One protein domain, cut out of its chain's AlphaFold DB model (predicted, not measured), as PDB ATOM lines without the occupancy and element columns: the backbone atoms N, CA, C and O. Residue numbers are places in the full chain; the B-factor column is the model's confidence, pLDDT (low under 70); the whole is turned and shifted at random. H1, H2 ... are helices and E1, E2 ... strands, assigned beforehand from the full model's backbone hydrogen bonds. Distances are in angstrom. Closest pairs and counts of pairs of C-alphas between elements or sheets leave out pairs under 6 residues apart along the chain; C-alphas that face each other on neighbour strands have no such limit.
ATOM      1  N   LYS A  11     214.546 241.057 151.725       95.94
ATOM      2  CA  LYS A  11     215.620 242.040 151.568       95.94
ATOM      3  C   LYS A  11     216.941 241.350 151.849       95.94
ATOM      4  O   LYS A  11     217.048 240.569 152.793       95.94
ATOM      5  N   ALA A  12     217.944 241.644 151.036       96.12
ATOM      6  CA  ALA A  12     219.261 241.042 151.151       96.12
ATOM      7  C   ALA A  12     220.359 242.088 151.014       96.12
ATOM      8  O   ALA A  12     220.209 243.091 150.316       96.12
ATOM      9  N   THR A  13     221.491 241.816 151.651       95.50
ATOM     10  CA  THR A  13     222.737 242.524 151.366       95.50
ATOM     11  C   THR A  13     223.456 241.793 150.239       95.50
ATOM     12  O   THR A  13     223.623 240.582 150.322       95.50
ATOM     13  N   VAL A  14     223.896 242.519 149.208       92.38
ATOM     14  CA  VAL A  14     224.643 241.952 148.067       92.38
ATOM     15  C   VAL A  14     226.146 242.181 148.219       92.38
ATOM     16  O   VAL A  14     226.947 241.270 148.038       92.38
ATOM     17  N   VAL A  15     226.528 243.400 148.597       89.31
ATOM     18  CA  VAL A  15     227.915 243.807 148.834       89.31
ATOM     19  C   VAL A  15     227.953 244.654 150.097       89.31
ATOM     20  O   VAL A  15     227.011 245.391 150.387       89.31
ATOM     21  N   GLN A  16     229.039 244.545 150.857       85.06
ATOM     22  CA  GLN A  16     229.319 245.434 151.978       85.06
ATOM     23  C   GLN A  16     230.524 246.303 151.664       85.06
ATOM     24  O   GLN A  16     231.495 245.843 151.061       85.06
ATOM     25  N   TRP A  17     230.461 247.552 152.111       79.50
ATOM     26  CA  TRP A  17     231.613 248.435 152.082       79.50
ATOM     27  C   TRP A  17     232.703 247.917 153.030       79.50
ATOM     28  O   TRP A  17     232.408 247.473 154.142       79.50
ATOM     29  N   GLY A  18     233.955 247.970 152.579       80.56
ATOM     30  CA  GLY A  18     235.117 247.476 153.312       80.56
ATOM     31  C   GLY A  18     235.987 246.524 152.482       80.56
ATOM     32  O   GLY A  18     235.810 246.422 151.266       80.56
ATOM     33  N   PRO A  19     236.943 245.828 153.127       77.31
ATOM     34  CA  PRO A  19     237.866 244.930 152.442       77.31
ATOM     35  C   PRO A  19     237.133 243.809 151.702       77.31
ATOM     36  O   PRO A  19     236.321 243.092 152.292       77.31
ATOM     37  N   VAL A  20     237.458 243.628 150.421       84.12
ATOM     38  CA  VAL A  20     236.934 242.524 149.609       84.12
ATOM     39  C   VAL A  20     237.507 241.203 150.136       84.12
ATOM     40  O   VAL A  20     238.730 241.055 150.184       84.12
ATOM     41  N   PRO A  21     236.671 240.221 150.520       87.31
ATOM     42  CA  PRO A  21     237.166 238.914 150.930       87.31
ATOM     43  C   PRO A  21     237.952 238.242 149.796       87.31
ATOM     44  O   PRO A  21     237.527 238.323 148.633       87.31
ATOM     45  N   PRO A  22     239.043 237.516 150.102       85.25
ATOM     46  CA  PRO A  22     239.738 236.720 149.102       85.25
ATOM     47  C   PRO A  22     238.777 235.748 148.402       85.25
ATOM     48  O   PRO A  22     237.875 235.176 149.031       85.25
ATOM     49  N   ALA A  23     238.968 235.563 147.093       83.50
ATOM     50  CA  ALA A  23     238.066 234.766 146.260       83.50
ATOM     51  C   ALA A  23     238.051 233.276 146.652       83.50
ATOM     52  O   ALA A  23     237.008 232.635 146.580       83.50
ATOM     53  N   GLY A  24     239.178 232.738 147.128       87.81
ATOM     54  CA  GLY A  24     239.312 231.328 147.492       87.81
ATOM     55  C   GLY A  24     240.657 230.996 148.142       87.81
ATOM     56  O   GLY A  24     241.441 231.888 148.478       87.81
ATOM     57  N   GLY A  25     240.910 229.698 148.320       90.62
ATOM     58  CA  GLY A  25     242.191 229.167 148.786       90.62
ATOM     59  C   GLY A  25     242.547 229.489 150.247       90.62
ATOM     60  O   GLY A  25     241.699 229.955 151.017       90.62
ATOM     61  N   PRO A  26     243.814 229.263 150.647       88.31
ATOM     62  CA  PRO A  26     244.275 229.439 152.029       88.31
ATOM     63  C   PRO A  26     244.065 230.855 152.580       88.31
ATOM     64  O   PRO A  26     243.725 231.021 153.751       88.31
ATOM     65  N   SER A  27     244.209 231.882 151.735       84.00
ATOM     66  CA  SER A  27     243.974 233.277 152.127       84.00
ATOM     67  C   SER A  27     242.514 233.529 152.501       84.00
ATOM     68  O   SER A  27     242.254 234.228 153.479       84.00
ATOM     69  N   ARG A  28     241.555 232.931 151.776       91.00
ATOM     70  CA  ARG A  28     240.131 233.010 152.136       91.00
ATOM     71  C   ARG A  28     239.872 232.310 153.462       91.00
ATOM     72  O   ARG A  28     239.240 232.905 154.323       91.00
ATOM     73  N   VAL A  29     240.392 231.096 153.647       93.31
ATOM     74  CA  VAL A  29     240.223 230.336 154.899       93.31
ATOM     75  C   VAL A  29     240.731 231.145 156.095       93.31
ATOM     76  O   VAL A  29     239.996 231.337 157.059       93.31
ATOM     77  N   ARG A  30     241.941 231.712 156.000       91.62
ATOM     78  CA  ARG A  30     242.511 232.566 157.054       91.62
ATOM     79  C   ARG A  30     241.680 233.826 157.293       91.62
ATOM     80  O   ARG A  30     241.466 234.204 158.439       91.62
ATOM     81  N   TYR A  31     241.212 234.479 156.228       91.69
ATOM     82  CA  TYR A  31     240.354 235.659 156.339       91.69
ATOM     83  C   TYR A  31     239.053 235.342 157.090       91.69
ATOM     84  O   TYR A  31     238.670 236.097 157.984       91.69
ATOM     85  N   LEU A  32     238.389 234.237 156.738       95.50
ATOM     86  CA  LEU A  32     237.158 233.787 157.381       95.50
ATOM     87  C   LEU A  32     237.396 233.456 158.860       95.50
ATOM     88  O   LEU A  32     236.681 233.975 159.711       95.50
ATOM     89  N   ASP A  33     238.440 232.688 159.172       97.00
ATOM     90  CA  ASP A  33     238.782 232.306 160.547       97.00
ATOM     91  C   ASP A  33     239.078 233.528 161.436       97.00
ATOM     92  O   ASP A  33     238.439 233.725 162.472       97.00
ATOM     93  N   VAL A  34     239.974 234.423 160.999       96.00
ATOM     94  CA  VAL A  34     240.349 235.625 161.765       96.00
ATOM     95  C   VAL A  34     239.140 236.527 162.022       96.00
ATOM     96  O   VAL A  34     238.916 236.964 163.154       96.00
ATOM     97  N   ASN A  35     238.339 236.813 160.990       96.19
ATOM     98  CA  ASN A  35     237.168 237.678 161.148       96.19
ATOM     99  C   ASN A  35     236.059 237.004 161.960       96.19
ATOM    100  O   ASN A  35     235.399 237.676 162.753       96.19
ATOM    101  N   GLY A  36     235.890 235.693 161.803       97.81
ATOM    102  CA  GLY A  36     234.952 234.882 162.562       97.81
ATOM    103  C   GLY A  36     235.259 234.867 164.053       97.81
ATOM    104  O   GLY A  36     234.399 235.232 164.851       97.81
ATOM    105  N   ARG A  37     236.502 234.547 164.437       98.44
ATOM    106  CA  ARG A  37     236.953 234.572 165.840       98.44
ATOM    107  C   ARG A  37     236.838 235.958 166.453       98.44
ATOM    108  O   ARG A  37     236.359 236.092 167.573       98.44
ATOM    109  N   ARG A  38     237.225 237.004 165.711       97.81
ATOM    110  CA  ARG A  38     237.079 238.387 166.182       97.81
ATOM    111  C   ARG A  38     235.613 238.744 166.425       97.81
ATOM    112  O   ARG A  38     235.297 239.366 167.433       97.81
ATOM    113  N   ALA A  39     234.722 238.379 165.504       98.00
ATOM    114  CA  ALA A  39     233.294 238.627 165.659       98.00
ATOM    115  C   ALA A  39     232.717 237.854 166.856       98.00
ATOM    116  O   ALA A  39     231.965 238.437 167.633       98.00
ATOM    117  N   LEU A  40     233.129 236.598 167.050       98.56
ATOM    118  CA  LEU A  40     232.715 235.774 168.185       98.56
ATOM    119  C   LEU A  40     233.182 236.370 169.520       98.56
ATOM    120  O   LEU A  40     232.363 236.559 170.410       98.56
ATOM    121  N   GLN A  41     234.447 236.791 169.617       98.50
ATOM    122  CA  GLN A  41     234.968 237.468 170.809       98.50
ATOM    123  C   GLN A  41     234.151 238.721 171.149       98.50
ATOM    124  O   GLN A  41     233.741 238.910 172.288       98.50
ATOM    125  N   VAL A  42     233.846 239.562 170.152       98.44
ATOM    126  CA  VAL A  42     233.005 240.750 170.373       98.44
ATOM    127  C   VAL A  42     231.595 240.358 170.819       98.44
ATOM    128  O   VAL A  42     230.995 241.077 171.618       98.44
ATOM    129  N   ALA A  43     231.037 239.267 170.290       98.31
ATOM    130  CA  ALA A  43     229.742 238.771 170.734       98.31
ATOM    131  C   ALA A  43     229.774 238.409 172.227       98.31
ATOM    132  O   ALA A  43     228.898 238.855 172.973       98.31
ATOM    133  N   ASP A  44     230.817 237.698 172.651       98.38
ATOM    134  CA  ASP A  44     231.013 237.223 174.022       98.38
ATOM    135  C   ASP A  44     231.279 238.358 174.999       98.38
ATOM    136  O   ASP A  44     230.586 238.456 176.008       98.38
ATOM    137  N   ASP A  45     232.184 239.278 174.667       98.25
ATOM    138  CA  ASP A  45     232.498 240.435 175.510       98.25
ATOM    139  C   ASP A  45     231.249 241.281 175.780       98.25
ATOM    140  O   ASP A  45     230.997 241.731 176.901       98.25
ATOM    141  N   LYS A  46     230.436 241.514 174.740       98.44
ATOM    142  CA  LYS A  46     229.214 242.316 174.866       98.44
ATOM    143  C   LYS A  46     228.112 241.571 175.602       98.44
ATOM    144  O   LYS A  46     227.400 242.204 176.377       98.44
ATOM    145  N   PHE A  47     227.990 240.261 175.399       97.56
ATOM    146  CA  PHE A  47     227.058 239.437 176.161       97.56
ATOM    147  C   PHE A  47     227.438 239.406 177.646       97.56
ATOM    148  O   PHE A  47     226.599 239.680 178.498       97.56
ATOM    149  N   ALA A  48     228.710 239.156 177.958       96.50
ATOM    150  CA  ALA A  48     229.229 239.133 179.321       96.50
ATOM    151  C   ALA A  48     229.004 240.470 180.039       96.50
ATOM    152  O   ALA A  48     228.544 240.472 181.177       96.50
ATOM    153  N   ALA A  49     229.232 241.600 179.360       96.81
ATOM    154  CA  ALA A  49     228.948 242.922 179.915       96.81
ATOM    155  C   ALA A  49     227.460 243.111 180.258       96.81
ATOM    156  O   ALA A  49     227.143 243.654 181.312       96.81
ATOM    157  N   VAL A  50     226.543 242.634 179.408       97.12
ATOM    158  CA  VAL A  50     225.097 242.662 179.702       97.12
ATOM    159  C   VAL A  50     224.772 241.777 180.903       97.12
ATOM    160  O   VAL A  50     224.063 242.208 181.806       97.12
ATOM    161  N   MET A  51     225.324 240.566 180.963       95.75
ATOM    162  CA  MET A  51     225.091 239.665 182.095       95.75
ATOM    163  C   MET A  51     225.663 240.208 183.410       95.75
ATOM    164  O   MET A  51     225.064 239.988 184.455       95.75
ATOM    165  N   GLN A  52     226.776 240.946 183.363       95.00
ATOM    166  CA  GLN A  52     227.339 241.647 184.517       95.00
ATOM    167  C   GLN A  52     226.441 242.806 184.980       95.00
ATOM    168  O   GLN A  52     226.278 243.027 186.173       95.00
ATOM    169  N   MET A  53     225.827 243.538 184.049       95.19
ATOM    170  CA  MET A  53     224.865 244.600 184.375       95.19
ATOM    171  C   MET A  53     223.592 244.049 185.020       95.19
ATOM    172  O   MET A  53     223.021 244.671 185.911       95.19
ATOM    173  N   LEU A  54     223.180 242.854 184.601       94.88
ATOM    174  CA  LEU A  54     222.067 242.122 185.195       94.88
ATOM    175  C   LEU A  54     222.464 241.370 186.483       94.88
ATOM    176  O   LEU A  54     221.603 240.734 187.083       94.88
ATOM    177  N   ASP A  55     223.731 241.422 186.931       84.50
ATOM    178  CA  ASP A  55     224.277 240.525 187.967       84.50
ATOM    179  C   ASP A  55     223.591 240.692 189.335       84.50
ATOM    180  O   ASP A  55     223.303 239.709 190.015       84.50
ATOM    181  N   ALA A  56     223.200 241.923 189.689       74.31
ATOM    182  CA  ALA A  56     222.414 242.207 190.895       74.31
ATOM    183  C   ALA A  56     221.043 241.498 190.913       74.31
ATOM    184  O   ALA A  56     220.445 241.327 191.973       74.31
ATOM    185  N   GLN A  57     220.554 241.068 189.746       74.75
ATOM    186  CA  GLN A  57     219.312 240.320 189.547       74.75
ATOM    187  C   GLN A  57     219.563 238.972 188.842       74.75
ATOM    188  O   GLN A  57     218.650 238.366 188.287       74.75
ATOM    189  N   ARG A  58     220.801 238.453 188.846       66.19
ATOM    190  CA  ARG A  58     221.185 237.292 188.019       66.19
ATOM    191  C   ARG A  58     220.378 236.034 188.296       66.19
ATOM    192  O   ARG A  58     220.147 235.250 187.383       66.19
ATOM    193  N   GLY A  59     219.969 235.847 189.549       71.94
ATOM    194  CA  GLY A  59     219.176 234.698 189.984       71.94
ATOM    195  C   GLY A  59     217.745 234.681 189.439       71.94
ATOM    196  O   GLY A  59     217.111 233.632 189.488       71.94
ATOM    197  N   SER A  60     217.244 235.806 188.913       82.19
ATOM    198  CA  SER A  60     215.894 235.927 188.353       82.19
ATOM    199  C   SER A  60     215.863 236.087 186.833       82.19
ATOM    200  O   SER A  60     214.773 236.071 186.265       82.19
ATOM    201  N   VAL A  61     217.019 236.201 186.161       92.75
ATOM    202  CA  VAL A  61     217.064 236.241 184.691       92.75
ATOM    203  C   VAL A  61     216.450 234.941 184.164       92.75
ATOM    204  O   VAL A  61     216.968 233.866 184.488       92.75
ATOM    205  N   PRO A  62     215.377 234.995 183.354       93.25
ATOM    206  CA  PRO A  62     214.799 233.792 182.776       93.25
ATOM    207  C   PRO A  62     215.870 233.018 182.009       93.25
ATOM    208  O   PRO A  62     216.637 233.605 181.250       93.25
ATOM    209  N   VAL A  63     215.932 231.701 182.195       89.81
ATOM    210  CA  VAL A  63     216.908 230.840 181.518       89.81
ATOM    211  C   VAL A  63     216.174 229.903 180.573       89.81
ATOM    212  O   VAL A  63     215.196 229.249 180.942       89.81
ATOM    213  N   MET A  64     216.667 229.805 179.340       81.44
ATOM    214  CA  MET A  64     216.248 228.742 178.440       81.44
ATOM    215  C   MET A  64     216.984 227.457 178.826       81.44
ATOM    216  O   MET A  64     218.161 227.280 178.515       81.44
ATOM    217  N   HIS A  65     216.295 226.559 179.523       65.50
ATOM    218  CA  HIS A  65     216.808 225.222 179.785       65.50
ATOM    219  C   HIS A  65     216.411 224.279 178.642       65.50
ATOM    220  O   HIS A  65     215.225 224.020 178.453       65.50
ATOM    221  N   MET A  66     217.427 223.716 177.983       63.44
ATOM    222  CA  MET A  66     217.399 222.447 177.236       63.44
ATOM    223  C   MET A  66     216.749 222.435 175.833       63.44
ATOM    224  O   MET A  66     215.822 223.197 175.550       63.44
ATOM    225  N   PRO A  67     217.242 221.548 174.939       60.84
ATOM    226  CA  PRO A  67     216.705 221.372 173.591       60.84
ATOM    227  C   PRO A  67     215.345 220.653 173.606       60.84
ATOM    228  O   PRO A  67     215.111 219.766 174.428       60.84
ATOM    229  N   LEU A  68     214.458 220.998 172.665       53.44
ATOM    230  CA  LEU A  68     213.323 220.138 172.313       53.44
ATOM    231  C   LEU A  68     213.892 218.923 171.577       53.44
ATOM    232  O   LEU A  68     214.535 219.077 170.543       53.44
ATOM    233  N   MET A  69     213.674 217.734 172.131       57.62
ATOM    234  CA  MET A  69     214.036 216.466 171.487       57.62
ATOM    235  C   MET A  69     213.016 216.051 170.410       57.62
ATOM    236  O   MET A  69     213.312 215.175 169.605       57.62
ATOM    237  N   GLU A  70     211.835 216.681 170.378       65.81
ATOM    238  CA  GLU A  70     210.728 216.355 169.471       65.81
ATOM    239  C   GLU A  70     210.138 217.635 168.849       65.81
ATOM    240  O   GLU A  70     210.057 218.674 169.513       65.81
ATOM    241  N   ASP A  71     209.722 217.566 167.578       73.88
ATOM    242  CA  ASP A  71     209.066 218.662 166.843       73.88
ATOM    243  C   ASP A  71     207.588 218.806 167.267       73.88
ATOM    244  O   ASP A  71     206.664 218.599 166.485       73.88
ATOM    245  N   ASP A  72     207.360 219.111 168.548       86.50
ATOM    246  CA  ASP A  72     206.041 219.444 169.099       86.50
ATOM    247  C   ASP A  72     205.866 220.971 169.124       86.50
ATOM    248  O   ASP A  72     206.342 221.683 170.023       86.50
ATOM    249  N   ASP A  73     205.171 221.494 168.111       85.38
ATOM    250  CA  ASP A  73     204.879 222.921 167.997       85.38
ATOM    251  C   ASP A  73     204.009 223.454 169.141       85.38
ATOM    252  O   ASP A  73     204.215 224.589 169.583       85.38
ATOM    253  N   ASP A  74     203.102 222.645 169.690       89.50
ATOM    254  CA  ASP A  74     202.271 223.055 170.819       89.50
ATOM    255  C   ASP A  74     203.108 223.148 172.101       89.50
ATOM    256  O   ASP A  74     202.959 224.100 172.876       89.50
ATOM    257  N   ALA A  75     204.030 222.205 172.333       88.88
ATOM    258  CA  ALA A  75     204.995 222.304 173.430       88.88
ATOM    259  C   ALA A  75     205.863 223.552 173.297       88.88
ATOM    260  O   ALA A  75     206.042 224.287 174.276       88.88
ATOM    261  N   ARG A  76     206.350 223.837 172.088       87.94
ATOM    262  CA  ARG A  76     207.135 225.040 171.813       87.94
ATOM    263  C   ARG A  76     206.347 226.314 172.118       87.94
ATOM    264  O   ARG A  76     206.877 227.192 172.798       87.94
ATOM    265  N   LEU A  77     205.086 226.403 171.693       89.69
ATOM    266  CA  LEU A  77     204.215 227.549 171.978       89.69
ATOM    267  C   LEU A  77     203.952 227.717 173.482       89.69
ATOM    268  O   LEU A  77     204.001 228.840 173.993       89.69
ATOM    269  N   ARG A  78     203.734 226.619 174.221       91.88
ATOM    270  CA  ARG A  78     203.596 226.655 175.691       91.88
ATOM    271  C   ARG A  78     204.868 227.176 176.366       91.88
ATOM    272  O   ARG A  78     204.783 228.016 177.264       91.88
ATOM    273  N   ILE A  79     206.041 226.720 175.921       91.25
ATOM    274  CA  ILE A  79     207.343 227.185 176.424       91.25
ATOM    275  C   ILE A  79     207.530 228.681 176.139       91.25
ATOM    276  O   ILE A  79     207.848 229.430 177.061       91.25
ATOM    277  N   GLN A  80     207.266 229.120 174.907       93.19
ATOM    278  CA  GLN A  80     207.366 230.526 174.507       93.19
ATOM    279  C   GLN A  80     206.435 231.419 175.330       93.19
ATOM    280  O   GLN A  80     206.863 232.466 175.808       93.19
ATOM    281  N   SER A  81     205.184 230.999 175.546       94.25
ATOM    282  CA  SER A  81     204.226 231.750 176.364       94.25
ATOM    283  C   SER A  81     204.688 231.877 177.816       94.25
ATOM    284  O   SER A  81     204.581 232.956 178.395       94.25
ATOM    285  N   ARG A  82     205.217 230.796 178.404       95.44
ATOM    286  CA  ARG A  82     205.760 230.806 179.769       95.44
ATOM    287  C   ARG A  82     206.972 231.728 179.881       95.44
ATOM    288  O   ARG A  82     207.024 232.547 180.790       95.44
ATOM    289  N   LEU A  83     207.928 231.613 178.958       95.06
ATOM    290  CA  LEU A  83     209.135 232.442 178.958       95.06
ATOM    291  C   LEU A  83     208.817 233.915 178.710       95.06
ATOM    292  O   LEU A  83     209.451 234.769 179.317       95.06
ATOM    293  N   ARG A  84     207.817 234.225 177.875       95.69
ATOM    294  CA  ARG A  84     207.345 235.601 177.701       95.69
ATOM    295  C   ARG A  84     206.845 236.183 179.022       95.69
ATOM    296  O   ARG A  84     207.330 237.230 179.413       95.69
ATOM    297  N   ALA A  85     205.976 235.467 179.737       95.81
ATOM    298  CA  ALA A  85     205.475 235.924 181.035       95.81
ATOM    299  C   ALA A  85     206.605 236.134 182.064       95.81
ATOM    300  O   ALA A  85     206.596 237.123 182.788       95.81
ATOM    301  N   GLN A  86     207.606 235.246 182.087       95.56
ATOM    302  CA  GLN A  86     208.785 235.394 182.952       95.56
ATOM    303  C   GLN A  86     209.626 236.626 182.590       95.56
ATOM    304  O   GLN A  86     210.105 237.327 183.478       95.56
ATOM    305  N   TRP A  87     209.813 236.899 181.296       96.50
ATOM    306  CA  TRP A  87     210.507 238.101 180.834       96.50
ATOM    307  C   TRP A  87     209.715 239.375 181.109       96.50
ATOM    308  O   TRP A  87     210.328 240.374 181.474       96.50
ATOM    309  N   ASP A  88     208.389 239.345 180.969       95.19
ATOM    310  CA  ASP A  88     207.525 240.479 181.295       95.19
ATOM    311  C   ASP A  88     207.673 240.828 182.787       95.19
ATOM    312  O   ASP A  88     207.980 241.972 183.114       95.19
ATOM    313  N   GLU A  89     207.571 239.835 183.682       95.00
ATOM    314  CA  GLU A  89     207.786 240.004 185.127       95.00
ATOM    315  C   GLU A  89     209.191 240.544 185.435       95.00
ATOM    316  O   GLU A  89     209.326 241.578 186.088       95.00
ATOM    317  N   PHE A  90     210.237 239.908 184.900       95.69
ATOM    318  CA  PHE A  90     211.626 240.331 185.097       95.69
ATOM    319  C   PHE A  90     211.896 241.751 184.580       95.69
ATOM    320  O   PHE A  90     212.585 242.535 185.219       95.69
ATOM    321  N   THR A  91     211.335 242.133 183.434       95.19
ATOM    322  CA  THR A  91     211.586 243.465 182.864       95.19
ATOM    323  C   THR A  91     210.968 244.564 183.730       95.19
ATOM    324  O   THR A  91     211.531 245.656 183.806       95.19
ATOM    325  N   THR A  92     209.877 244.283 184.460       94.31
ATOM    326  CA  THR A  92     209.307 245.248 185.421       94.31
ATOM    327  C   THR A  92     210.211 245.539 186.622       94.31
ATOM    328  O   THR A  92     210.033 246.569 187.272       94.31
ATOM    329  N   THR A  93     211.196 244.680 186.917       94.25
ATOM    330  CA  THR A  93     212.148 244.883 188.022       94.25
ATOM    331  C   THR A  93     213.381 245.692 187.617       94.25
ATOM    332  O   THR A  93     214.231 245.975 188.465       94.25
ATOM    333  N   LEU A  94     213.507 246.067 186.339       95.06
ATOM    334  CA  LEU A  94     214.646 246.812 185.801       95.06
ATOM    335  C   LEU A  94     214.329 248.304 185.675       95.06
ATOM    336  O   LEU A  94     213.219 248.700 185.321       95.06
ATOM    337  N   SER A  95     215.328 249.153 185.925       95.19
ATOM    338  CA  SER A  95     215.187 250.589 185.686       95.19
ATOM    339  C   SER A  95     215.285 250.919 184.185       95.19
ATOM    340  O   SER A  95     216.023 250.250 183.453       95.19
ATOM    341  N   PRO A  96     214.608 251.983 183.713       96.62
ATOM    342  CA  PRO A  96     214.737 252.446 182.329       96.62
ATOM    343  C   PRO A  96     216.182 252.775 181.917       96.62
ATOM    344  O   PRO A  96     216.591 252.422 180.813       96.62
ATOM    345  N   ASP A  97     216.974 253.378 182.809       96.94
ATOM    346  CA  ASP A  97     218.375 253.739 182.536       96.94
ATOM    347  C   ASP A  97     219.245 252.500 182.279       96.94
ATOM    348  O   ASP A  97     220.060 252.476 181.355       96.94
ATOM    349  N   LEU A  98     219.030 251.431 183.055       95.81
ATOM    350  CA  LEU A  98     219.727 250.162 182.865       95.81
ATOM    351  C   LEU A  98     219.359 249.529 181.516       95.81
ATOM    352  O   LEU A  98     220.234 249.046 180.797       95.81
ATOM    353  N   LEU A  99     218.076 249.564 181.141       96.94
ATOM    354  CA  LEU A  99     217.616 249.079 179.837       96.94
ATOM    355  C   LEU A  99     218.249 249.870 178.683       96.94
ATOM    356  O   LEU A  99     218.725 249.262 177.720       96.94
ATOM    357  N   GLN A 100     218.328 251.199 178.802       97.50
ATOM    358  CA  GLN A 100     218.982 252.062 177.816       97.50
ATOM    359  C   GLN A 100     220.477 251.736 177.671       97.50
ATOM    360  O   GLN A 100     221.019 251.767 176.564       97.50
ATOM    361  N   GLU A 101     221.150 251.385 178.769       97.50
ATOM    362  CA  GLU A 101     222.555 250.985 178.742       97.50
ATOM    363  C   GLU A 101     222.763 249.582 178.128       97.50
ATOM    364  O   GLU A 101     223.719 249.353 177.368       97.50
ATOM    365  N   ILE A 102     221.868 248.638 178.423       97.81
ATOM    366  CA  ILE A 102     221.942 247.252 177.943       97.81
ATOM    367  C   ILE A 102     221.652 247.155 176.442       97.81
ATOM    368  O   ILE A 102     222.346 246.412 175.735       97.81
ATOM    369  N   GLU A 103     220.657 247.887 175.933       98.19
ATOM    370  CA  GLU A 103     220.160 247.743 174.559       98.19
ATOM    371  C   GLU A 103     221.263 247.761 173.478       98.19
ATOM    372  O   GLU A 103     221.364 246.794 172.705       98.19
ATOM    373  N   PRO A 104     222.138 248.785 173.389       98.31
ATOM    374  CA  PRO A 104     223.166 248.822 172.352       98.31
ATOM    375  C   PRO A 104     224.176 247.674 172.484       98.31
ATOM    376  O   PRO A 104     224.704 247.196 171.475       98.31
ATOM    377  N   ARG A 105     224.438 247.191 173.707       98.50
ATOM    378  CA  ARG A 105     225.384 246.096 173.965       98.50
ATOM    379  C   ARG A 105     224.808 244.757 173.532       98.50
ATOM    380  O   ARG A 105     225.485 244.037 172.796       98.50
ATOM    381  N   ILE A 106     223.563 244.446 173.899       98.19
ATOM    382  CA  ILE A 106     222.956 243.167 173.514       98.19
ATOM    383  C   ILE A 106     222.703 243.097 172.004       98.19
ATOM    384  O   ILE A 106     222.993 242.077 171.379       98.19
ATOM    385  N   ARG A 107     222.284 244.209 171.377       97.88
ATOM    386  CA  ARG A 107     222.170 244.304 169.910       97.88
ATOM    387  C   ARG A 107     223.521 244.112 169.224       97.88
ATOM    388  O   ARG A 107     223.605 243.443 168.195       97.88
ATOM    389  N   LYS A 108     224.599 244.682 169.781       98.31
ATOM    390  CA  LYS A 108     225.956 244.481 169.255       98.31
ATOM    391  C   LYS A 108     226.408 243.030 169.408       98.31
ATOM    392  O   LYS A 108     227.001 242.514 168.465       98.31
ATOM    393  N   SER A 109     226.121 242.396 170.545       98.38
ATOM    394  CA  SER A 109     226.434 240.987 170.796       98.38
ATOM    395  C   SER A 109     225.782 240.084 169.750       98.38
ATOM    396  O   SER A 109     226.480 239.388 169.017       98.38
ATOM    397  N   GLU A 110     224.463 240.195 169.587       98.19
ATOM    398  CA  GLU A 110     223.686 239.427 168.610       98.19
ATOM    399  C   GLU A 110     224.183 239.660 167.176       98.19
ATOM    400  O   GLU A 110     224.477 238.701 166.464       98.19
ATOM    401  N   LYS A 111     224.350 240.920 166.747       97.94
ATOM    402  CA  LYS A 111     224.852 241.238 165.400       97.94
ATOM    403  C   LYS A 111     226.242 240.645 165.152       97.94
ATOM    404  O   LYS A 111     226.519 240.164 164.053       97.94
ATOM    405  N   SER A 112     227.120 240.694 166.150       98.44
ATOM    406  CA  SER A 112     228.455 240.102 166.070       98.44
ATOM    407  C   SER A 112     228.412 238.572 166.043       98.44
ATOM    408  O   SER A 112     229.181 237.978 165.297       98.44
ATOM    409  N   ALA A 113     227.491 237.933 166.769       98.31
ATOM    410  CA  ALA A 113     227.298 236.486 166.725       98.31
ATOM    411  C   ALA A 113     226.815 236.016 165.342       98.31
ATOM    412  O   ALA A 113     227.360 235.066 164.784       98.31
ATOM    413  N   VAL A 114     225.866 236.739 164.732       97.88
ATOM    414  CA  VAL A 114     225.429 236.489 163.344       97.88
ATOM    415  C   VAL A 114     226.609 236.619 162.388       97.88
ATOM    416  O   VAL A 114     226.826 235.764 161.528       97.88
ATOM    417  N   ALA A 115     227.412 237.672 162.564       97.69
ATOM    418  CA  ALA A 115     228.594 237.867 161.749       97.69
ATOM    419  C   ALA A 115     229.603 236.723 161.916       97.69
ATOM    420  O   ALA A 115     230.131 236.249 160.909       97.69
ATOM    421  N   ALA A 116     229.826 236.252 163.145       98.31
ATOM    422  CA  ALA A 116     230.693 235.118 163.440       98.31
ATOM    423  C   ALA A 116     230.220 233.850 162.721       98.31
ATOM    424  O   ALA A 116     231.008 233.251 161.997       98.31
ATOM    425  N   LEU A 117     228.935 233.498 162.822       97.69
ATOM    426  CA  LEU A 117     228.373 232.322 162.150       97.69
ATOM    427  C   LEU A 117     228.480 232.415 160.620       97.69
ATOM    428  O   LEU A 117     228.715 231.422 159.938       97.69
ATOM    429  N   ASN A 118     228.313 233.611 160.063       96.94
ATOM    430  CA  ASN A 118     228.483 233.842 158.631       96.94
ATOM    431  C   ASN A 118     229.932 233.609 158.172       96.94
ATOM    432  O   ASN A 118     230.143 233.078 157.086       96.94
ATOM    433  N   PHE A 119     230.929 233.997 158.975       97.69
ATOM    434  CA  PHE A 119     232.342 233.746 158.673       97.69
ATOM    435  C   PHE A 119     232.762 232.291 158.937       97.69
ATOM    436  O   PHE A 119     233.583 231.760 158.198       97.69
ATOM    437  N   LEU A 120     232.207 231.657 159.972       97.69
ATOM    438  CA  LEU A 120     232.625 230.355 160.504       97.69
ATOM    439  C   LEU A 120     231.732 229.190 160.049       97.69
ATOM    440  O   LEU A 120     231.739 228.146 160.689       97.69
ATOM    441  N   GLU A 121     230.966 229.353 158.968       94.56
ATOM    442  CA  GLU A 121     229.969 228.374 158.500       94.56
ATOM    443  C   GLU A 121     230.530 226.954 158.318       94.56
ATOM    444  O   GLU A 121     229.893 225.996 158.735       94.56
ATOM    445  N   ASP A 122     231.733 226.827 157.753       94.75
ATOM    446  CA  ASP A 122     232.412 225.541 157.522       94.75
ATOM    447  C   ASP A 122     233.563 225.296 158.520       94.75
ATOM    448  O   ASP A 122     234.527 224.585 158.230       94.75
ATOM    449  N   HIS A 123     233.521 225.949 159.682       97.19
ATOM    450  CA  HIS A 123     234.567 225.890 160.698       97.19
ATOM    451  C   HIS A 123     234.080 225.110 161.924       97.19
ATOM    452  O   HIS A 123     232.902 225.142 162.260       97.19
ATOM    453  N   ASN A 124     234.989 224.502 162.693       97.81
ATOM    454  CA  ASN A 124     234.643 223.774 163.928       97.81
ATOM    455  C   ASN A 124     234.056 224.654 165.059       97.81
ATOM    456  O   ASN A 124     233.755 224.148 166.133       97.81
ATOM    457  N   LEU A 125     233.919 225.965 164.827       98.12
ATOM    458  CA  LEU A 125     233.316 226.937 165.745       98.12
ATOM    459  C   LEU A 125     231.930 227.397 165.259       98.12
ATOM    460  O   LEU A 125     231.372 228.321 165.851       98.12
ATOM    461  N   SER A 126     231.384 226.799 164.190       96.81
ATOM    462  CA  SER A 126     230.055 227.135 163.658       96.81
ATOM    463  C   SER A 126     228.985 227.031 164.743       96.81
ATOM    464  O   SER A 126     228.251 227.990 164.968       96.81
ATOM    465  N   GLU A 127     228.965 225.918 165.480       95.19
ATOM    466  CA  GLU A 127     227.988 225.662 166.541       95.19
ATOM    467  C   GLU A 127     228.167 226.629 167.712       95.19
ATOM    468  O   GLU A 127     227.198 227.206 168.191       95.19
ATOM    469  N   THR A 128     229.409 226.931 168.105       97.31
ATOM    470  CA  THR A 128     229.677 227.944 169.138       97.31
ATOM    471  C   THR A 128     229.150 229.322 168.729       97.31
ATOM    472  O   THR A 128     228.577 230.041 169.549       97.31
ATOM    473  N   ALA A 129     229.318 229.704 167.459       97.50
ATOM    474  CA  ALA A 129     228.760 230.945 166.937       97.50
ATOM    475  C   ALA A 129     227.228 230.890 166.846       97.50
ATOM    476  O   ALA A 129     226.569 231.884 167.134       97.50
ATOM    477  N   HIS A 130     226.646 229.740 166.501       95.62
ATOM    478  CA  HIS A 130     225.197 229.538 166.471       95.62
ATOM    479  C   HIS A 130     224.570 229.690 167.859       95.62
ATOM    480  O   HIS A 130     223.643 230.484 168.032       95.62
ATOM    481  N   GLU A 131     225.130 229.021 168.866       94.81
ATOM    482  CA  GLU A 131     224.761 229.170 170.276       94.81
ATOM    483  C   GLU A 131     224.899 230.623 170.748       94.81
ATOM    484  O   GLU A 131     224.055 231.111 171.506       94.81
ATOM    485  N   ALA A 132     225.926 231.340 170.270       97.00
ATOM    486  CA  ALA A 132     226.123 232.756 170.566       97.00
ATOM    487  C   ALA A 132     224.957 233.633 170.099       97.00
ATOM    488  O   ALA A 132     224.545 234.548 170.818       97.00
ATOM    489  N   ILE A 133     224.385 233.336 168.928       96.50
ATOM    490  CA  ILE A 133     223.210 234.059 168.436       96.50
ATOM    491  C   ILE A 133     222.015 233.745 169.333       96.50
ATOM    492  O   ILE A 133     221.327 234.675 169.745       96.50
ATOM    493  N   HIS A 134     221.787 232.475 169.682       95.19
ATOM    494  CA  HIS A 134     220.652 232.076 170.527       95.19
ATOM    495  C   HIS A 134     220.679 232.751 171.892       95.19
ATOM    496  O   HIS A 134     219.682 233.364 172.273       95.19
ATOM    497  N   ARG A 135     221.816 232.728 172.603       95.69
ATOM    498  CA  ARG A 135     221.923 233.388 173.918       95.69
ATOM    499  C   ARG A 135     221.658 234.891 173.830       95.69
ATOM    500  O   ARG A 135     220.880 235.426 174.618       95.69
ATOM    501  N   ALA A 136     222.251 235.569 172.846       97.06
ATOM    502  CA  ALA A 136     222.106 237.014 172.701       97.06
ATOM    503  C   ALA A 136     220.689 237.404 172.247       97.06
ATOM    504  O   ALA A 136     220.098 238.343 172.782       97.06
ATOM    505  N   ALA A 137     220.116 236.665 171.293       96.44
ATOM    506  CA  ALA A 137     218.777 236.908 170.773       96.44
ATOM    507  C   ALA A 137     217.685 236.578 171.799       96.44
ATOM    508  O   ALA A 137     216.669 237.269 171.821       96.44
ATOM    509  N   PHE A 138     217.888 235.578 172.661       96.31
ATOM    510  CA  PHE A 138     216.985 235.261 173.768       96.31
ATOM    511  C   PHE A 138     216.889 236.426 174.761       96.31
ATOM    512  O   PHE A 138     215.789 236.913 175.016       96.31
ATOM    513  N   VAL A 139     218.030 236.950 175.230       96.75
ATOM    514  CA  VAL A 139     218.062 238.115 176.135       96.75
ATOM    515  C   VAL A 139     217.512 239.365 175.447       96.75
ATOM    516  O   VAL A 139     216.676 240.063 176.018       96.75
ATOM    517  N   ARG A 140     217.910 239.643 174.195       97.38
ATOM    518  CA  ARG A 140     217.374 240.800 173.460       97.38
ATOM    519  C   ARG A 140     215.862 240.700 173.286       97.38
ATOM    520  O   ARG A 140     215.170 241.696 173.471       97.38
ATOM    521  N   ARG A 141     215.348 239.526 172.904       96.38
ATOM    522  CA  ARG A 141     213.907 239.308 172.748       96.38
ATOM    523  C   ARG A 141     213.191 239.501 174.076       96.38
ATOM    524  O   ARG A 141     212.142 240.136 174.068       96.38
ATOM    525  N   GLY A 142     213.738 238.972 175.164       96.50
ATOM    526  CA  GLY A 142     213.185 239.125 176.504       96.50
ATOM    527  C   GLY A 142     213.014 240.582 176.918       96.50
ATOM    528  O   GLY A 142     211.916 240.985 177.272       96.50
ATOM    529  N   LEU A 143     214.076 241.378 176.777       97.00
ATOM    530  CA  LEU A 143     214.107 242.766 177.252       97.00
ATOM    531  C   LEU A 143     213.461 243.781 176.295       97.00
ATOM    532  O   LEU A 143     212.853 244.747 176.740       97.00
ATOM    533  N   PHE A 144     213.621 243.600 174.980       97.00
ATOM    534  CA  PHE A 144     213.301 244.637 173.980       97.00
ATOM    535  C   PHE A 144     212.374 244.161 172.859       97.00
ATOM    536  O   PHE A 144     212.054 244.920 171.943       97.00
ATOM    537  N   GLY A 145     211.975 242.889 172.861       95.31
ATOM    538  CA  GLY A 145     211.166 242.340 171.782       95.31
ATOM    539  C   GLY A 145     211.928 242.128 170.464       95.31
ATOM    540  O   GLY A 145     213.119 242.401 170.299       95.31
ATOM    541  N   CYS A 146     211.214 241.587 169.480       95.25
ATOM    542  CA  CYS A 146     211.661 241.450 168.090       95.25
ATOM    543  C   CYS A 146     210.518 241.892 167.176       95.25
ATOM    544  O   CYS A 146     209.709 241.038 166.813       95.25
ATOM    545  N   PRO A 147     210.388 243.192 166.866       96.06
ATOM    546  CA  PRO A 147     209.199 243.716 166.205       96.06
ATOM    547  C   PRO A 147     208.971 243.065 164.838       96.06
ATOM    548  O   PRO A 147     209.903 242.869 164.055       96.06
ATOM    549  N   ILE A 148     207.712 242.738 164.576       97.56
ATOM    550  CA  ILE A 148     207.182 242.426 163.254       97.56
ATOM    551  C   ILE A 148     206.450 243.684 162.797       97.56
ATOM    552  O   ILE A 148     205.573 244.175 163.502       97.56
ATOM    553  N   THR A 149     206.828 244.217 161.639       97.44
ATOM    554  CA  THR A 149     206.245 245.457 161.106       97.44
ATOM    555  C   THR A 149     205.277 245.142 159.977       97.44
ATOM    556  O   THR A 149     205.478 244.173 159.251       97.44
ATOM    557  N   PHE A 150     204.226 245.942 159.817       97.00
ATOM    558  CA  PHE A 150     203.325 245.843 158.670       97.00
ATOM    559  C   PHE A 150     203.605 247.003 157.714       97.00
ATOM    560  O   PHE A 150     203.498 248.166 158.101       97.00
ATOM    561  N   ARG A 151     204.016 246.698 156.480       95.38
ATOM    562  CA  ARG A 151     204.301 247.702 155.442       95.38
ATOM    563  C   ARG A 151     204.095 247.105 154.057       95.38
ATOM    564  O   ARG A 151     204.292 245.909 153.859       95.38
ATOM    565  N   ASP A 152     203.672 247.935 153.109       93.56
ATOM    566  CA  ASP A 152     203.419 247.544 151.712       93.56
ATOM    567  C   ASP A 152     202.392 246.398 151.540       93.56
ATOM    568  O   ASP A 152     202.325 245.740 150.498       93.56
ATOM    569  N   GLY A 153     201.538 246.203 152.553       92.31
ATOM    570  CA  GLY A 153     200.516 245.156 152.607       92.31
ATOM    571  C   GLY A 153     200.978 243.830 153.217       92.31
ATOM    572  O   GLY A 153     200.180 242.898 153.262       92.31
ATOM    573  N   ASP A 154     202.219 243.750 153.701       95.62
ATOM    574  CA  ASP A 154     202.857 242.509 154.131       95.62
ATOM    575  C   ASP A 154     203.484 242.651 155.537       95.62
ATOM    576  O   ASP A 154     203.872 243.743 155.968       95.62
ATOM    577  N   PHE A 155     203.582 241.542 156.279       96.75
ATOM    578  CA  PHE A 155     204.263 241.495 157.577       96.75
ATOM    579  C   PHE A 155     205.745 241.219 157.376       96.75
ATOM    580  O   PHE A 155     206.088 240.228 156.749       96.75
ATOM    581  N   TRP A 156     206.628 242.023 157.952       97.38
ATOM    582  CA  TRP A 156     208.073 241.897 157.804       97.38
ATOM    583  C   TRP A 156     208.746 241.571 159.128       97.38
ATOM    584  O   TRP A 156     208.416 242.140 160.170       97.38
ATOM    585  N   THR A 157     209.751 240.700 159.079       96.69
ATOM    586  CA  THR A 157     210.629 240.430 160.218       96.69
ATOM    587  C   THR A 157     212.095 240.541 159.825       96.69
ATOM    588  O   THR A 157     212.505 240.079 158.765       96.69
ATOM    589  N   SER A 158     212.885 241.129 160.722       96.25
ATOM    590  CA  SER A 158     214.349 241.213 160.661       96.25
ATOM    591  C   SER A 158     215.014 240.382 161.767       96.25
ATOM    592  O   SER A 158     216.146 240.640 162.172       96.25
ATOM    593  N   CYS A 159     214.286 239.400 162.319       95.62
ATOM    594  CA  CYS A 159     214.771 238.550 163.403       95.62
ATOM    595  C   CYS A 159     216.083 237.859 163.002       95.62
ATOM    596  O   CYS A 159     216.102 237.033 162.089       95.62
ATOM    597  N   SER A 160     217.159 238.179 163.722       93.50
ATOM    598  CA  SER A 160     218.511 237.668 163.478       93.50
ATOM    599  C   SER A 160     218.566 236.144 163.424       93.50
ATOM    600  O   SER A 160     219.197 235.601 162.527       93.50
ATOM    601  N   ILE A 161     217.867 235.455 164.332       92.38
ATOM    602  CA  ILE A 161     217.815 233.993 164.396       92.38
ATOM    603  C   ILE A 161     217.196 233.439 163.123       92.38
ATOM    604  O   ILE A 161     217.827 232.647 162.432       92.38
ATOM    605  N   ARG A 162     216.015 233.946 162.750       92.88
ATOM    606  CA  ARG A 162     215.336 233.519 161.526       92.88
ATOM    607  C   ARG A 162     216.202 233.773 160.290       92.88
ATOM    608  O   ARG A 162     216.313 232.885 159.457       92.88
ATOM    609  N   MET A 163     216.846 234.939 160.182       94.88
ATOM    610  CA  MET A 163     217.758 235.220 159.062       94.88
ATOM    611  C   MET A 163     218.967 234.277 159.067       94.88
ATOM    612  O   MET A 163     219.369 233.792 158.018       94.88
ATOM    613  N   SER A 164     219.531 233.985 160.240       93.56
ATOM    614  CA  SER A 164     220.721 233.132 160.379       93.56
ATOM    615  C   SER A 164     220.442 231.666 160.078       93.56
ATOM    616  O   SER A 164     221.366 230.942 159.705       93.56
ATOM    617  N   HIS A 165     219.190 231.236 160.245       93.00
ATOM    618  CA  HIS A 165     218.735 229.899 159.878       93.00
ATOM    619  C   HIS A 165     218.490 229.735 158.381       93.00
ATOM    620  O   HIS A 165     218.580 228.616 157.887       93.00
ATOM    621  N   ILE A 166     218.256 230.830 157.653       91.56
ATOM    622  CA  ILE A 166     218.170 230.817 156.193       91.56
ATOM    623  C   ILE A 166     219.595 230.935 155.652       91.56
ATOM    624  O   ILE A 166     220.136 232.026 155.469       91.56
ATOM    625  N   ARG A 167     220.239 229.790 155.412       91.25
ATOM    626  CA  ARG A 167     221.646 229.692 154.972       91.25
ATOM    627  C   ARG A 167     221.846 230.029 153.493       91.25
ATOM    628  O   ARG A 167     222.628 229.395 152.795       91.25
ATOM    629  N   ILE A 168     221.164 231.065 153.013       92.25
ATOM    630  CA  ILE A 168     221.234 231.562 151.638       92.25
ATOM    631  C   ILE A 168     221.760 232.995 151.671       92.25
ATOM    632  O   ILE A 168     221.432 233.793 152.549       92.25
ATOM    633  N   GLY A 169     222.652 233.309 150.744       94.94
ATOM    634  CA  GLY A 169     223.222 234.630 150.560       94.94
ATOM    635  C   GLY A 169     223.205 235.069 149.110       94.94
ATOM    636  O   GLY A 169     222.839 234.311 148.217       94.94
ATOM    637  N   ALA A 253     226.793 238.959 153.052       96.50
ATOM    638  CA  ALA A 253     225.810 239.215 152.002       96.50
ATOM    639  C   ALA A 253     224.665 238.196 152.105       96.50
ATOM    640  O   ALA A 253     224.593 237.226 151.356       96.50
ATOM    641  N   ARG A 254     223.817 238.373 153.120       96.38
ATOM    642  CA  ARG A 254     222.718 237.474 153.500       96.38
ATOM    643  C   ARG A 254     221.386 238.219 153.504       96.38
ATOM    644  O   ARG A 254     221.355 239.450 153.386       96.38
ATOM    645  N   PHE A 255     220.290 237.476 153.655       96.31
ATOM    646  CA  PHE A 255     218.991 238.074 153.941       96.31
ATOM    647  C   PHE A 255     219.033 238.871 155.244       96.31
ATOM    648  O   PHE A 255     219.641 238.465 156.233       96.31
ATOM    649  N   THR A 256     218.394 240.030 155.216       96.25
ATOM    650  CA  THR A 256     218.267 240.931 156.360       96.25
ATOM    651  C   THR A 256     216.824 241.039 156.826       96.25
ATOM    652  O   THR A 256     216.597 241.287 158.008       96.25
ATOM    653  N   GLU A 257     215.859 240.833 155.925       97.06
ATOM    654  CA  GLU A 257     214.430 240.834 156.232       97.06
ATOM    655  C   GLU A 257     213.674 239.883 155.298       97.06
ATOM    656  O   GLU A 257     214.086 239.677 154.156       97.06
ATOM    657  N   LEU A 258     212.535 239.362 155.752       96.31
ATOM    658  CA  LEU A 258     211.591 238.611 154.918       96.31
ATOM    659  C   LEU A 258     210.147 238.874 155.319       96.31
ATOM    660  O   LEU A 258     209.879 239.303 156.448       96.31
ATOM    661  N   THR A 259     209.229 238.576 154.404       95.94
ATOM    662  CA  THR A 259     207.794 238.616 154.675       95.94
ATOM    663  C   THR A 259     207.307 237.362 155.390       95.94
ATOM    664  O   THR A 259     207.756 236.255 155.113       95.94
ATOM    665  N   LEU A 260     206.352 237.517 156.297       93.94
ATOM    666  CA  LEU A 260     205.638 236.422 156.941       93.94
ATOM    667  C   LEU A 260     204.257 236.292 156.301       93.94
ATOM    668  O   LEU A 260     203.508 237.272 156.277       93.94
ATOM    669  N   ASP A 261     203.894 235.091 155.847       90.88
ATOM    670  CA  ASP A 261     202.506 234.834 155.470       90.88
ATOM    671  C   ASP A 261     201.654 234.651 156.730       90.88
ATOM    672  O   ASP A 261     201.595 233.585 157.341       90.88
ATOM    673  N   LEU A 262     201.011 235.741 157.137       89.88
ATOM    674  CA  LEU A 262     199.986 235.747 158.179       89.88
ATOM    675  C   LEU A 262     198.604 236.070 157.597       89.88
ATOM    676  O   LEU A 262     197.663 236.297 158.359       89.88
ATOM    677  N   SER A 263     198.473 236.099 156.265       84.62
ATOM    678  CA  SER A 263     197.258 236.533 155.561       84.62
ATOM    679  C   SER A 263     196.060 235.621 155.839       84.62
ATOM    680  O   SER A 263     194.936 236.097 155.980       84.62
ATOM    681  N   ASN A 264     196.315 234.325 156.027       85.50
ATOM    682  CA  ASN A 264     195.299 233.314 156.328       85.50
ATOM    683  C   ASN A 264     194.989 233.174 157.830       85.50
ATOM    684  O   ASN A 264     194.189 232.326 158.235       85.50
ATOM    685  N   SER A 265     195.610 233.987 158.690       88.38
ATOM    686  CA  SER A 265     195.348 233.942 160.127       88.38
ATOM    687  C   SER A 265     193.937 234.439 160.439       88.38
ATOM    688  O   SER A 265     193.564 235.557 160.088       88.38
ATOM    689  N   ARG A 266     193.177 233.680 161.242       92.12
ATOM    690  CA  ARG A 266     191.884 234.136 161.803       92.12
ATOM    691  C   ARG A 266     192.006 235.418 162.639       92.12
ATOM    692  O   ARG A 266     190.998 236.024 162.981       92.12
ATOM    693  N   ARG A 267     193.232 235.804 163.003       91.75
ATOM    694  CA  ARG A 267     193.561 237.002 163.781       91.75
ATOM    695  C   ARG A 267     194.223 238.092 162.935       91.75
ATOM    696  O   ARG A 267     194.842 238.972 163.521       91.75
ATOM    697  N   TYR A 268     194.124 238.042 161.602       93.69
ATOM    698  CA  TYR A 268     194.814 238.968 160.693       93.69
ATOM    699  C   TYR A 268     194.687 240.437 161.118       93.69
ATOM    700  O   TYR A 268     195.706 241.085 161.326       93.69
ATOM    701  N   GLU A 269     193.467 240.935 161.347       96.06
ATOM    702  CA  GLU A 269     193.247 242.341 161.727       96.06
ATOM    703  C   GLU A 269     193.915 242.713 163.061       96.06
ATOM    704  O   GLU A 269     194.516 243.776 163.186       96.06
ATOM    705  N   ILE A 270     193.887 241.810 164.049       96.62
ATOM    706  CA  ILE A 270     194.532 242.024 165.356       96.62
ATOM    707  C   ILE A 270     196.057 242.005 165.213       96.62
ATOM    708  O   ILE A 270     196.748 242.821 165.818       96.62
ATOM    709  N   LEU A 271     196.591 241.081 164.410       96.31
ATOM    710  CA  LEU A 271     198.025 240.985 164.137       96.31
ATOM    711  C   LEU A 271     198.519 242.218 163.385       96.31
ATOM    712  O   LEU A 271     199.556 242.767 163.743       96.31
ATOM    713  N   LYS A 272     197.765 242.667 162.378       97.06
ATOM    714  CA  LYS A 272     198.057 243.869 161.598       97.06
ATOM    715  C   LYS A 272     198.093 245.093 162.502       97.06
ATOM    716  O   LYS A 272     199.116 245.768 162.541       97.06
ATOM    717  N   TRP A 273     197.037 245.315 163.284       97.31
ATOM    718  CA  TRP A 273     196.996 246.408 164.253       97.31
ATOM    719  C   TRP A 273     198.178 246.336 165.228       97.31
ATOM    720  O   TRP A 273     198.889 247.318 165.418       97.31
ATOM    721  N   GLY A 274     198.467 245.154 165.784       97.06
ATOM    722  CA  GLY A 274     199.607 244.960 166.680       97.06
ATOM    723  C   GLY A 274     200.955 245.272 166.022       97.06
ATOM    724  O   GLY A 274     201.822 245.859 166.661       97.06
ATOM    725  N   ALA A 275     201.142 244.922 164.750       97.19
ATOM    726  CA  ALA A 275     202.353 245.233 163.994       97.19
ATOM    727  C   ALA A 275     202.486 246.733 163.685       97.19
ATOM    728  O   ALA A 275     203.583 247.280 163.782       97.19
ATOM    729  N   GLU A 276     201.382 247.406 163.356       96.44
ATOM    730  CA  GLU A 276     201.338 248.857 163.125       96.44
ATOM    731  C   GLU A 276     201.630 249.654 164.406       96.44
ATOM    732  O   GLU A 276     202.271 250.700 164.343       96.44
ATOM    733  N   GLN A 277     201.221 249.141 165.572       96.94
ATOM    734  CA  GLN A 277     201.519 249.742 166.880       96.94
ATOM    735  C   GLN A 277     202.871 249.308 167.475       96.94
ATOM    736  O   GLN A 277     203.249 249.760 168.553       96.94
ATOM    737  N   GLY A 278     203.611 248.414 166.807       95.38
ATOM    738  CA  GLY A 278     204.888 247.893 167.306       95.38
ATOM    739  C   GLY A 278     204.776 246.900 168.472       95.38
ATOM    740  O   GLY A 278     205.789 246.595 169.095       95.38
ATOM    741  N   TYR A 279     203.581 246.373 168.750       95.56
ATOM    742  CA  TYR A 279     203.306 245.381 169.801       95.56
ATOM    743  C   TYR A 279     203.447 243.930 169.331       95.56
ATOM    744  O   TYR A 279     203.536 243.010 170.147       95.56
ATOM    745  N   LEU A 280     203.441 243.688 168.017       96.31
ATOM    746  CA  LEU A 280     203.652 242.349 167.484       96.31
ATOM    747  C   LEU A 280     205.148 242.022 167.486       96.31
ATOM    748  O   LEU A 280     205.934 242.638 166.766       96.31
ATOM    749  N   HIS A 281     205.536 241.006 168.252       96.19
ATOM    750  CA  HIS A 281     206.916 240.534 168.320       96.19
ATOM    751  C   HIS A 281     207.039 239.062 167.925       96.19
ATOM    752  O   HIS A 281     206.162 238.247 168.193       96.19
ATOM    753  N   CYS A 282     208.163 238.710 167.305       94.69
ATOM    754  CA  CYS A 282     208.546 237.327 167.047       94.69
ATOM    755  C   CYS A 282     209.022 236.650 168.342       94.69
ATOM    756  O   CYS A 282     209.875 237.197 169.034       94.69
ATOM    757  N   ASP A 283     208.550 235.433 168.623       94.12
ATOM    758  CA  ASP A 283     208.973 234.627 169.784       94.12
ATOM    759  C   ASP A 283     209.860 233.442 169.427       94.12
ATOM    760  O   ASP A 283     210.107 232.576 170.263       94.12
ATOM    761  N   GLY A 284     210.370 233.400 168.194       90.62
ATOM    762  CA  GLY A 284     211.199 232.295 167.713       90.62
ATOM    763  C   GLY A 284     212.370 231.971 168.646       90.62
ATOM    764  O   GLY A 284     212.689 230.802 168.821       90.62
ATOM    765  N   CYS A 285     212.942 232.987 169.299       91.38
ATOM    766  CA  CYS A 285     214.070 232.851 170.222       91.38
ATOM    767  C   CYS A 285     213.668 232.524 171.670       91.38
ATOM    768  O   CYS A 285     214.557 232.359 172.489       91.38
ATOM    769  N   LEU A 286     212.372 232.489 172.018       93.00
ATOM    770  CA  LEU A 286     211.872 232.122 173.357       93.00
ATOM    771  C   LEU A 286     211.488 230.641 173.451       93.00
ATOM    772  O   LEU A 286     210.820 230.227 174.390       93.00
ATOM    773  N   GLY A 287     211.850 229.836 172.461       87.50
ATOM    774  CA  GLY A 287     211.632 228.400 172.479       87.50
ATOM    775  C   GLY A 287     212.836 227.683 171.887       87.50
ATOM    776  O   GLY A 287     213.704 228.334 171.302       87.50
ATOM    777  N   PRO A 288     212.903 226.353 172.025       85.88
ATOM    778  CA  PRO A 288     214.041 225.619 171.503       85.88
ATOM    779  C   PRO A 288     214.147 225.713 169.979       85.88
ATOM    780  O   PRO A 288     213.156 225.851 169.255       85.88
ATOM    781  N   CYS A 289     215.393 225.701 169.514       87.25
ATOM    782  CA  CYS A 289     215.747 225.869 168.113       87.25
ATOM    783  C   CYS A 289     215.273 224.670 167.278       87.25
ATOM    784  O   CYS A 289     215.554 223.533 167.639       87.25
ATOM    785  N   LYS A 290     214.630 224.927 166.129       83.00
ATOM    786  CA  LYS A 290     214.219 223.892 165.156       83.00
ATOM    787  C   LYS A 290     215.346 223.422 164.217       83.00
ATOM    788  O   LYS A 290     215.111 222.613 163.330       83.00
ATOM    789  N   GLY A 291     216.559 223.941 164.386       83.81
ATOM    790  CA  GLY A 291     217.667 223.730 163.450       83.81
ATOM    791  C   GLY A 291     217.647 224.712 162.273       83.81
ATOM    792  O   GLY A 291     216.969 225.740 162.320       83.81
ATOM    793  N   PHE A 292     218.453 224.428 161.250       81.00
ATOM    794  CA  PHE A 292     218.517 225.217 160.017       81.00
ATOM    795  C   PHE A 292     217.380 224.823 159.075       81.00
ATOM    796  O   PHE A 292     217.121 223.637 158.897       81.00
ATOM    797  N   SER A 293     216.740 225.805 158.440       71.12
ATOM    798  CA  SER A 293     215.773 225.539 157.374       71.12
ATOM    799  C   SER A 293     216.540 225.245 156.086       71.12
ATOM    800  O   SER A 293     217.357 226.064 155.651       71.12
ATOM    801  N   GLY A 294     216.321 224.076 155.485       56.31
ATOM    802  CA  GLY A 294     216.871 223.761 154.170       56.31
ATOM    803  C   GLY A 294     216.217 224.606 153.072       56.31
ATOM    804  O   GLY A 294     215.166 225.207 153.275       56.31
ATOM    805  N   MET A 295     216.806 224.625 151.867       48.66
ATOM    806  CA  MET A 295     216.146 225.235 150.695       48.66
ATOM    807  C   MET A 295     214.801 224.566 150.367       48.66
ATOM    808  O   MET A 295     213.916 225.235 149.850       48.66
ATOM    809  N   ALA A 296     214.649 223.276 150.685       44.56
ATOM    810  CA  ALA A 296     213.401 222.535 150.503       44.56
ATOM    811  C   ALA A 296     212.314 222.932 151.518       44.56
ATOM    812  O   ALA A 296     211.135 222.835 151.210       44.56
ATOM    813  N   ASP A 297     212.695 223.442 152.694       43.34
ATOM    814  CA  ASP A 297     211.741 223.907 153.714       43.34
ATOM    815  C   ASP A 297     211.306 225.366 153.476       43.34
ATOM    816  O   ASP A 297     210.462 225.899 154.194       43.34
ATOM    817  N   ALA A 298     211.912 226.027 152.484       41.09
ATOM    818  CA  ALA A 298     211.551 227.356 152.000       41.09
ATOM    819  C   ALA A 298     210.600 227.276 150.790       41.09
ATOM    820  O   ALA A 298     210.647 228.137 149.908       41.09
TER     821      ALA A 298
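Overview. This is residues 11 to 169 and 253 to 298 of the 300 residues of an uncharacterized protein of Mycolicibacterium doricum (UniProt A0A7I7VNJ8). Three long helices, H1, H4 and H5, form an up-and-down bundle, each running against the one before it in the chain, and H3 packs steeply on the last residues of H5. The short helix H6 sits between H4 and H5 and a small, strongly twisted sheet of three strands, with H7 over its edge strand E1. Residues 23 to 28 and 264 to 269 stick out. The printed part has 205 residues, with eight named helices and three named strands in the order H1 H2 H3 H4 H5 E1 E2 H6 E3 H7 H8; the sheet, E1 E2 E3, is antiparallel, and the class is mostly helix. It is compact, with a radius of gyration of the C-alphas of 17.9 A and spans of 51 by 44 by 36 A.

Arrangement. H1, residues 25 to 53, touches H4, residues 96 to 119, closest at the C-alphas of Ala 43 and Ser 109, 4.0 A, opposite ways at a shallow tilt of 20 degrees. H2, residues 55 to 60, is near H3, residues 73 to 92. H3 touches H5, residues 126 to 144, with residues 84 to 91 alone, closest at C-alphas 87 and 142, 5.2 A, at a steep tilt of 55 degrees. H4 and H5 are a helical hairpin, closest at C-alphas 117 and 129, 5.0 A. E1, residues 148 to 151, and E2, residues 154 to 157, are a hairpin, with N 149 and O 156 3.0 A apart. H6, residues 160 to 165, touches H5, closest at C-alphas 133 and 161, 6.7 A, and only grazes the sheet. E3, residues 255 to 260, is antiparallel to E2, with N 260 and O 155 2.8 A apart. H7, residues 268 to 276, stands up from the sheet over E1 at a height of 8.8 A. H8, residues 295 to 298, touches no helix. Every O i to N i+4 pair is within hydrogen-bond range in H1, H3, H5, H6 and H7; H4 has 18 of 20, H2 0 of 2 but 2 of 3 O i to N i+3 pairs, and H8 is too short for such a pair.

Along the chain. H1 begins at C-alpha 25, (242.191, 229.167, 148.786), and is 42.5 A long. H3 measures 28.7 A, H4 34.9 A, H5 26.3 A and E3 13.8 A. H8 ends at C-alpha 298, (211.551, 227.356, 152.000).

Size, cuts and confidence. The C-alphas farthest apart are those of Pro 26 and Glu 269, 53.5 A. Residues 170 to 252 are not printed; C-alphas 169 and 253 are 5.5 A apart across the cut. The links H2 to H3 and H7 to H8 are long. The pLDDT is under 70 at residues 58, 65 to 70 and 294 to 298.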